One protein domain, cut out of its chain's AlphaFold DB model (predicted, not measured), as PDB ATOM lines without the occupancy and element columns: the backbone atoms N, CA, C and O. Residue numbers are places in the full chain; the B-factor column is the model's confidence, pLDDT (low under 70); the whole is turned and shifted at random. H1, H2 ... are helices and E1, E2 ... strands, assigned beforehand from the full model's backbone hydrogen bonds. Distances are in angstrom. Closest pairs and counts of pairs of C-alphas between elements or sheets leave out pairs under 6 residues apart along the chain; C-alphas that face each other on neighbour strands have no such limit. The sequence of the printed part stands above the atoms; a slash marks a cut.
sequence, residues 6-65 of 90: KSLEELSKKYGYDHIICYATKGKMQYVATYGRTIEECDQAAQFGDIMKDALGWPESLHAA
ATOM      1  N   LYS A   6      34.965 -20.532  95.990       88.25
ATOM      2  CA  LYS A   6      36.286 -20.493  96.646       88.25
ATOM      3  C   LYS A   6      37.354 -21.294  95.899       88.25
ATOM      4  O   LYS A   6      38.487 -20.847  95.800       88.25
ATOM      5  N   SER A   7      36.999 -22.452  95.339       90.94
ATOM      6  CA  SER A   7      37.951 -23.260  94.572       90.94
ATOM      7  C   SER A   7      38.346 -22.573  93.265       90.94
ATOM      8  O   SER A   7      39.498 -22.668  92.856       90.94
ATOM      9  N   LEU A   8      37.422 -21.850  92.623       89.12
ATOM     10  CA  LEU A   8      37.723 -21.044  91.436       89.12
ATOM     11  C   LEU A   8      38.570 -19.818  91.798       89.12
ATOM     12  O   LEU A   8      39.526 -19.509  91.097       89.12
ATOM     13  N   GLU A   9      38.275 -19.165  92.921       90.38
ATOM     14  CA  GLU A   9      39.071 -18.054  93.447       90.38
ATOM     15  C   GLU A   9      40.522 -18.476  93.732       90.38
ATOM     16  O   GLU A   9      41.460 -17.793  93.320       90.38
ATOM     17  N   GLU A  10      40.726 -19.615  94.398       92.38
ATOM     18  CA  GLU A  10      42.057 -20.178  94.648       92.38
ATOM     19  C   GLU A  10      42.800 -20.469  93.342       92.38
ATOM     20  O   GLU A  10      43.984 -20.161  93.223       92.38
ATOM     21  N   LEU A  11      42.104 -21.011  92.341       91.38
ATOM     22  CA  LEU A  11      42.671 -21.318  91.028       91.38
ATOM     23  C   LEU A  11      43.068 -20.035  90.282       91.38
ATOM     24  O   LEU A  11      44.166 -19.952  89.733       91.38
ATOM     25  N   SER A  12      42.229 -18.999  90.352       91.50
ATOM     26  CA  SER A  12      42.530 -17.670  89.818       91.50
ATOM     27  C   SER A  12      43.758 -17.073  90.496       91.50
ATOM     28  O   SER A  12      44.660 -16.598  89.810       91.50
ATOM     29  N   LYS A  13      43.841 -17.116  91.830       92.31
ATOM     30  CA  LYS A  13      44.990 -16.587  92.584       92.31
ATOM     31  C   LYS A  13      46.272 -17.368  92.308       92.31
ATOM     32  O   LYS A  13      47.327 -16.767  92.150       92.31
ATOM     33  N   LYS A  14      46.178 -18.696  92.225       93.00
ATOM     34  CA  LYS A  14      47.323 -19.591  92.033       93.00
ATOM     35  C   LYS A  14      47.983 -19.426  90.666       93.00
ATOM     36  O   LYS A  14      49.204 -19.477  90.582       93.00
ATOM     37  N   TYR A  15      47.185 -19.261  89.614       92.94
ATOM     38  CA  TYR A  15      47.679 -19.229  88.232       92.94
ATOM     39  C   TYR A  15      47.617 -17.845  87.584       92.94
ATOM     40  O   TYR A  15      48.054 -17.681  86.450       92.94
ATOM     41  N   GLY A  16      47.093 -16.843  88.290       89.06
ATOM     42  CA  GLY A  16      47.029 -15.475  87.790       89.06
ATOM     43  C   GLY A  16      45.892 -15.206  86.800       89.06
ATOM     44  O   GLY A  16      45.908 -14.145  86.198       89.06
ATOM     45  N   TYR A  17      44.909 -16.100  86.646       88.62
ATOM     46  CA  TYR A  17      43.803 -15.910  85.696       88.62
ATOM     47  C   TYR A  17      42.830 -14.811  86.132       88.62
ATOM     48  O   TYR A  17      42.415 -14.782  87.295       88.62
ATOM     49  N   ASP A  18      42.418 -13.967  85.189       84.88
ATOM     50  CA  ASP A  18      41.503 -12.843  85.436       84.88
ATOM     51  C   ASP A  18      40.054 -13.314  85.604       84.88
ATOM     52  O   ASP A  18      39.372 -12.953  86.560       84.88
ATOM     53  N   HIS A  19      39.609 -14.225  84.738       83.88
ATOM     54  CA  HIS A  19      38.314 -14.884  84.853       83.88
ATOM     55  C   HIS A  19      38.432 -16.388  84.597       83.88
ATOM     56  O   HIS A  19      39.317 -16.856  83.881       83.88
ATOM     57  N   ILE A  20      37.534 -17.161  85.204       87.19
ATOM     58  CA  ILE A  20      37.491 -18.618  85.096       87.19
ATOM     59  C   ILE A  20      36.065 -19.051  84.790       87.19
ATOM     60  O   ILE A  20      35.132 -18.715  85.520       87.19
ATOM     61  N   ILE A  21      35.918 -19.863  83.746       88.62
ATOM     62  CA  ILE A  21      34.694 -20.602  83.446       88.62
ATOM     63  C   ILE A  21      34.997 -22.082  83.652       88.62
ATOM     64  O   ILE A  21      35.894 -22.640  83.024       88.62
ATOM     65  N   CYS A  22      34.268 -22.716  84.560       87.50
ATOM     66  CA  CYS A  22      34.424 -24.124  84.875       87.50
ATOM     67  C   CYS A  22      33.160 -24.876  84.474       87.50
ATOM     68  O   CYS A  22      32.085 -24.654  85.036       87.50
ATOM     69  N   TYR A  23      33.319 -25.784  83.518       87.88
ATOM     70  CA  TYR A  23      32.315 -26.770  83.162       87.88
ATOM     71  C   TYR A  23      32.713 -28.126  83.732       87.88
ATOM     72  O   TYR A  23      33.843 -28.578  83.550       87.88
ATOM     73  N   ALA A  24      31.782 -28.780  84.417       87.44
ATOM     74  CA  ALA A  24      31.998 -30.112  84.956       87.44
ATOM     75  C   ALA A  24      30.757 -30.980  84.781       87.44
ATOM     76  O   ALA A  24      29.622 -30.517  84.887       87.44
ATOM     77  N   THR A  25      30.969 -32.278  84.591       87.75
ATOM     78  CA  THR A  25      29.898 -33.274  84.523       87.75
ATOM     79  C   THR A  25      30.060 -34.290  85.641       87.75
ATOM     80  O   THR A  25      31.160 -34.790  85.875       87.75
ATOM     81  N   LYS A  26      28.967 -34.648  86.316       87.75
ATOM     82  CA  LYS A  26      28.930 -35.748  87.287       87.75
ATOM     83  C   LYS A  26      27.782 -36.684  86.927       87.75
ATOM     84  O   LYS A  26      26.628 -36.432  87.275       87.75
ATOM     85  N   GLY A  27      28.104 -37.761  86.213       87.12
ATOM     86  CA  GLY A  27      27.103 -38.658  85.636       87.12
ATOM     87  C   GLY A  27      26.267 -37.929  84.582       87.12
ATOM     88  O   GLY A  27      26.819 -37.371  83.644       87.12
ATOM     89  N   LYS A  28      24.941 -37.905  84.762       85.38
ATOM     90  CA  LYS A  28      24.005 -37.185  83.876       85.38
ATOM     91  C   LYS A  28      23.850 -35.694  84.210       85.38
ATOM     92  O   LYS A  28      23.187 -34.978  83.472       85.38
ATOM     93  N   MET A  29      24.419 -35.237  85.326       85.75
ATOM     94  CA  MET A  29      24.321 -33.841  85.756       85.75
ATOM     95  C   MET A  29      25.471 -33.035  85.170       85.75
ATOM     96  O   MET A  29      26.625 -33.468  85.225       85.75
ATOM     97  N   GLN A  30      25.157 -31.847  84.677       87.88
ATOM     98  CA  GLN A  30      26.129 -30.896  84.165       87.88
ATOM     99  C   GLN A  30      26.134 -29.645  85.054       87.88
ATOM    100  O   GLN A  30      25.111 -29.272  85.627       87.88
ATOM    101  N   TYR A  31      27.300 -29.028  85.211       86.19
ATOM    102  CA  TYR A  31      27.534 -27.900  86.103       86.19
ATOM    103  C   TYR A  31      28.363 -26.854  85.370       86.19
ATOM    104  O   TYR A  31      29.384 -27.184  84.771       86.19
ATOM    105  N   VAL A  32      27.945 -25.596  85.466       86.81
ATOM    106  CA  VAL A  32      28.701 -24.435  84.994       86.81
ATOM    107  C   VAL A  32      28.876 -23.500  86.183       86.81
ATOM    108  O   VAL A  32      27.901 -23.165  86.856       86.81
ATOM    109  N   ALA A  33      30.111 -23.096  86.453       87.94
ATOM    110  CA  ALA A  33      30.430 -22.088  87.450       87.94
ATOM    111  C   ALA A  33      31.424 -21.081  86.877       87.94
ATOM    112  O   ALA A  33      32.382 -21.449  86.200       87.94
ATOM    113  N   THR A  34      31.183 -19.807  87.155       89.38
ATOM    114  CA  THR A  34      31.938 -18.680  86.607       89.38
ATOM    115  C   THR A  34      32.489 -17.838  87.749       89.38
ATOM    116  O   THR A  34      31.797 -17.612  88.744       89.38
ATOM    117  N   TYR A  35      33.726 -17.373  87.614       87.69
ATOM    118  CA  TYR A  35      34.401 -16.517  88.586       87.69
ATOM    119  C   TYR A  35      35.155 -15.391  87.870       87.69
ATOM    120  O   TYR A  35      35.803 -15.639  86.855       87.69
ATOM    121  N   GLY A  36      35.098 -14.184  88.429       87.19
ATOM    122  CA  GLY A  36      35.911 -13.027  88.052       87.19
ATOM    123  C   GLY A  36      36.335 -12.268  89.312       87.19
ATOM    124  O   GLY A  36      35.687 -12.397  90.352       87.19
ATOM    125  N   ARG A  37      37.435 -11.511  89.254       84.00
ATOM    126  CA  ARG A  37      37.945 -10.728  90.397       84.00
ATOM    127  C   ARG A  37      37.287  -9.354  90.478       84.00
ATOM    128  O   ARG A  37      37.082  -8.843  91.577       84.00
ATOM    129  N   THR A  38      36.959  -8.764  89.332       85.56
ATOM    130  CA  THR A  38      36.244  -7.484  89.211       85.56
ATOM    131  C   THR A  38      34.784  -7.686  88.800       85.56
ATOM    132  O   THR A  38      34.372  -8.789  88.430       85.56
ATOM    133  N   ILE A  39      33.973  -6.625  88.874       81.19
ATOM    134  CA  ILE A  39      32.567  -6.669  88.434       81.19
ATOM    135  C   ILE A  39      32.510  -6.916  86.923       81.19
ATOM    136  O   ILE A  39      31.714  -7.726  86.456       81.19
ATOM    137  N   GLU A  40      33.397  -6.265  86.178       82.88
ATOM    138  CA  GLU A  40      33.520  -6.386  84.732       82.88
ATOM    139  C   GLU A  40      33.922  -7.811  84.327       82.88
ATOM    140  O   GLU A  40      33.326  -8.392  83.421       82.88
ATOM    141  N   GLU A  41      34.880  -8.414  85.034       83.31
ATOM    142  CA  GLU A  41      35.277  -9.810  84.819       83.31
ATOM    143  C   GLU A  41      34.166 -10.789  85.200       83.31
ATOM    144  O   GLU A  41      33.958 -11.779  84.502       83.31
ATOM    145  N   CYS A  42      33.425 -10.522  86.281       83.88
ATOM    146  CA  CYS A  42      32.259 -11.326  86.648       83.88
ATOM    147  C   CYS A  42      31.196 -11.303  85.546       83.88
ATOM    148  O   CYS A  42      30.606 -12.342  85.246       83.88
ATOM    149  N   ASP A  43      30.964 -10.142  84.934       84.06
ATOM    150  CA  ASP A  43      30.007  -9.992  83.842       84.06
ATOM    151  C   ASP A  43      30.459 -10.713  82.575       84.06
ATOM    152  O   ASP A  43      29.665 -11.435  81.971       84.06
ATOM    153  N   GLN A  44      31.733 -10.585  82.203       86.38
ATOM    154  CA  GLN A  44      32.299 -11.322  81.071       86.38
ATOM    155  C   GLN A  44      32.246 -12.836  81.305       86.38
ATOM    156  O   GLN A  44      31.829 -13.584  80.421       86.38
ATOM    157  N   ALA A  45      32.605 -13.295  82.508       85.81
ATOM    158  CA  ALA A  45      32.556 -14.708  82.865       85.81
ATOM    159  C   ALA A  45      31.119 -15.249  82.827       85.81
ATOM    160  O   ALA A  45      30.898 -16.349  82.327       85.81
ATOM    161  N   ALA A  46      30.141 -14.476  83.313       84.81
ATOM    162  CA  ALA A  46      28.728 -14.840  83.263       84.81
ATOM    163  C   ALA A  46      28.207 -14.935  81.820       84.81
ATOM    164  O   ALA A  46      27.574 -15.931  81.481       84.81
ATOM    165  N   GLN A  47      28.540 -13.964  80.960       86.31
ATOM    166  CA  GLN A  47      28.186 -13.998  79.535       86.31
ATOM    167  C   GLN A  47      28.775 -15.226  78.838       86.31
ATOM    168  O   GLN A  47      28.072 -15.921  78.109       86.31
ATOM    169  N   PHE A  48      30.045 -15.545  79.103       86.31
ATOM    170  CA  PHE A  48      30.662 -16.767  78.586       86.31
ATOM    171  C   PHE A  48      29.986 -18.035  79.109       86.31
ATOM    172  O   PHE A  48      29.820 -19.001  78.365       86.31
ATOM    173  N   GLY A  49      29.583 -18.036  80.381       84.88
ATOM    174  CA  GLY A  49      28.814 -19.125  80.972       84.88
ATOM    175  C   GLY A  49      27.473 -19.342  80.273       84.88
ATOM    176  O   GLY A  49      27.088 -20.488  80.070       84.88
ATOM    177  N   ASP A  50      26.790 -18.271  79.874       85.69
ATOM    178  CA  ASP A  50      25.503 -18.348  79.177       85.69
ATOM    179  C   ASP A  50      25.671 -18.811  77.719       85.69
ATOM    180  O   ASP A  50      25.001 -19.755  77.314       85.69
ATOM    181  N   ILE A  51      26.681 -18.316  76.990       87.00
ATOM    182  CA  ILE A  51      27.038 -18.838  75.650       87.00
ATOM    183  C   ILE A  51      27.323 -20.348  75.700       87.00
ATOM    184  O   ILE A  51      26.946 -21.103  74.803       87.00
ATOM    185  N   MET A  52      27.996 -20.811  76.755       85.56
ATOM    186  CA  MET A  52      28.282 -22.231  76.938       85.56
ATOM    187  C   MET A  52      27.010 -23.041  77.223       85.56
ATOM    188  O   MET A  52      26.866 -24.140  76.691       85.56
ATOM    189  N   LYS A  53      26.083 -22.514  78.030       85.00
ATOM    190  CA  LYS A  53      24.777 -23.141  78.290       85.00
ATOM    191  C   LYS A  53      23.947 -23.250  77.013       85.00
ATOM    192  O   LYS A  53      23.416 -24.328  76.750       85.00
ATOM    193  N   ASP A  54      23.917 -22.193  76.204       86.19
ATOM    194  CA  ASP A  54      23.254 -22.182  74.896       86.19
ATOM    195  C   ASP A  54      23.830 -23.262  73.975       86.19
ATOM    196  O   ASP A  54      23.096 -24.079  73.417       86.19
ATOM    197  N   ALA A  55      25.163 -23.336  73.878       86.06
ATOM    198  CA  ALA A  55      25.848 -24.346  73.072       86.06
ATOM    199  C   ALA A  55      25.591 -25.785  73.560       86.06
ATOM    200  O   ALA A  55      25.613 -26.725  72.765       86.06
ATOM    201  N   LEU A  56      25.335 -25.966  74.859       84.25
ATOM    202  CA  LEU A  56      24.989 -27.251  75.472       84.25
ATOM    203  C   LEU A  56      23.481 -27.561  75.422       84.25
ATOM    204  O   LEU A  56      23.069 -28.626  75.885       84.25
ATOM    205  N   GLY A  57      22.660 -26.660  74.871       85.38
ATOM    206  CA  GLY A  57      21.210 -26.824  74.749       85.38
ATOM    207  C   GLY A  57      20.453 -26.688  76.072       85.38
ATOM    208  O   GLY A  57      19.395 -27.296  76.243       85.38
ATOM    209  N   TRP A  58      21.002 -25.951  77.040       84.12
ATOM    210  CA  TRP A  58      20.322 -25.690  78.307       84.12
ATOM    211  C   TRP A  58      19.207 -24.654  78.114       84.12
ATOM    212  O   TRP A  58      19.298 -23.805  77.233       84.12
ATOM    213  N   PRO A  59      18.148 -24.689  78.939       79.38
ATOM    214  CA  PRO A  59      17.089 -23.692  78.865       79.38
ATOM    215  C   PRO A  59      17.583 -22.306  79.308       79.38
ATOM    216  O   PRO A  59      18.236 -22.173  80.346       79.38
ATOM    217  N   GLU A  60      17.160 -21.273  78.575       76.12
ATOM    218  CA  GLU A  60      17.495 -19.854  78.797       76.12
ATOM    219  C   GLU A  60      17.152 -19.367  80.218       76.12
ATOM    220  O   GLU A  60      17.793 -18.479  80.772       76.12
ATOM    221  N   SER A  61      16.190 -20.015  80.884       76.81
ATOM    222  CA  SER A  61      15.848 -19.751  82.288       76.81
ATOM    223  C   SER A  61      17.016 -19.946  83.266       76.81
ATOM    224  O   SER A  61      16.932 -19.512  84.412       76.81
ATOM    225  N   LEU A  62      18.081 -20.641  82.852       73.31
ATOM    226  CA  LEU A  62      19.293 -20.855  83.646       73.31
ATOM    227  C   LEU A  62      20.363 -19.778  83.412       73.31
ATOM    228  O   LEU A  62      21.459 -19.883  83.976       73.31
ATOM    229  N   HIS A  63      20.080 -18.764  82.593       76.50
ATOM    230  CA  HIS A  63      21.000 -17.661  82.338       76.50
ATOM    231  C   HIS A  63      21.154 -16.762  83.558       76.50
ATOM    232  O   HIS A  63      20.242 -16.595  84.375       76.50
ATOM    233  N   ALA A  64      22.348 -16.195  83.714       68.81
ATOM    234  CA  ALA A  64      22.570 -15.234  84.776       68.81
ATOM    235  C   ALA A  64      21.834 -13.933  84.432       68.81
ATOM    236  O   ALA A  64      21.999 -13.377  83.350       68.81
ATOM    237  N   ALA A  65      21.054 -13.393  85.374       64.94
ATOM    238  CA  ALA A  65      20.488 -12.059  85.198       64.94
ATOM    239  C   ALA A  65      21.634 -11.051  84.957       64.94
ATOM    240  O   ALA A  65      22.557 -10.998  85.782       64.94
TER     241      ALA A  65
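AT A GLANCE: This is residues 6 to 65 of the 90 residues of an uncharacterized protein of Chloroflexi bacterium RBG_16_54_11 (UniProt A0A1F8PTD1). A long two-stranded hairpin of E1 and E2 has the helix H2 folded back over one face, while the shorter helix H1 sits over the other face near the hairpin's open end. The tail, residues 56 to 65, turns back from the end of H2. The printed part has 60 residues, with two named helices and two named strands in the order H1, E1, E2, H2; the sheet E1 - E2 is antiparallel and the class is mixed, helices and strands. The whole is compact, with a radius of gyration of the C-alphas of 11.9 A and spans of 31 by 26 by 15 A.

HOW THE PARTS SIT: Start with H1, residues 6 to 15, and go on by a tight link to E1, residues 19 to 26; their closest C-alphas are those of Leu 8 and Ile 20, 6.8 A apart. Another tight link leads to E2, residues 29 to 36, which forms a hairpin with E1, antiparallel at 167 degrees between their directions. Look there for N 22 and O 33 at 2.8 A and N 31 and O 24 at 2.8 A, both within hydrogen-bond range. H1 comes closest to E2 at the C-alphas of Leu 8 and Tyr 35, 6.3 A apart. A third tight link brings you to H2, residues 39 to 55, whose closest C-alphas to E2 are those of Cys 42 and Gly 36, 4.3 A apart. H1 and H2 are apart. In H1 and H2 every O i to N i+4 pair is within hydrogen-bond range.

IN THESE COORDINATES: Find C-alpha 6 at (36.286, -20.493, 96.646); from there H1 runs 14.2 A to C-alpha 15. E1 measures 23.0 A from C-alpha 19 to C-alpha 26, and E2 23.9 A from C-alpha 29 to C-alpha 36. H2 runs 24.4 A from C-alpha 39 to C-alpha 55 at (25.848, -24.346, 73.072).

THE WHOLE: The two C-alphas farthest apart are those of Lys 14 and Pro 59, at 33.2 A. The printed part has no cut, and no link is long. Look for pLDDT under 70 at residues 64 to 65; the mean of the printed part is 85.5.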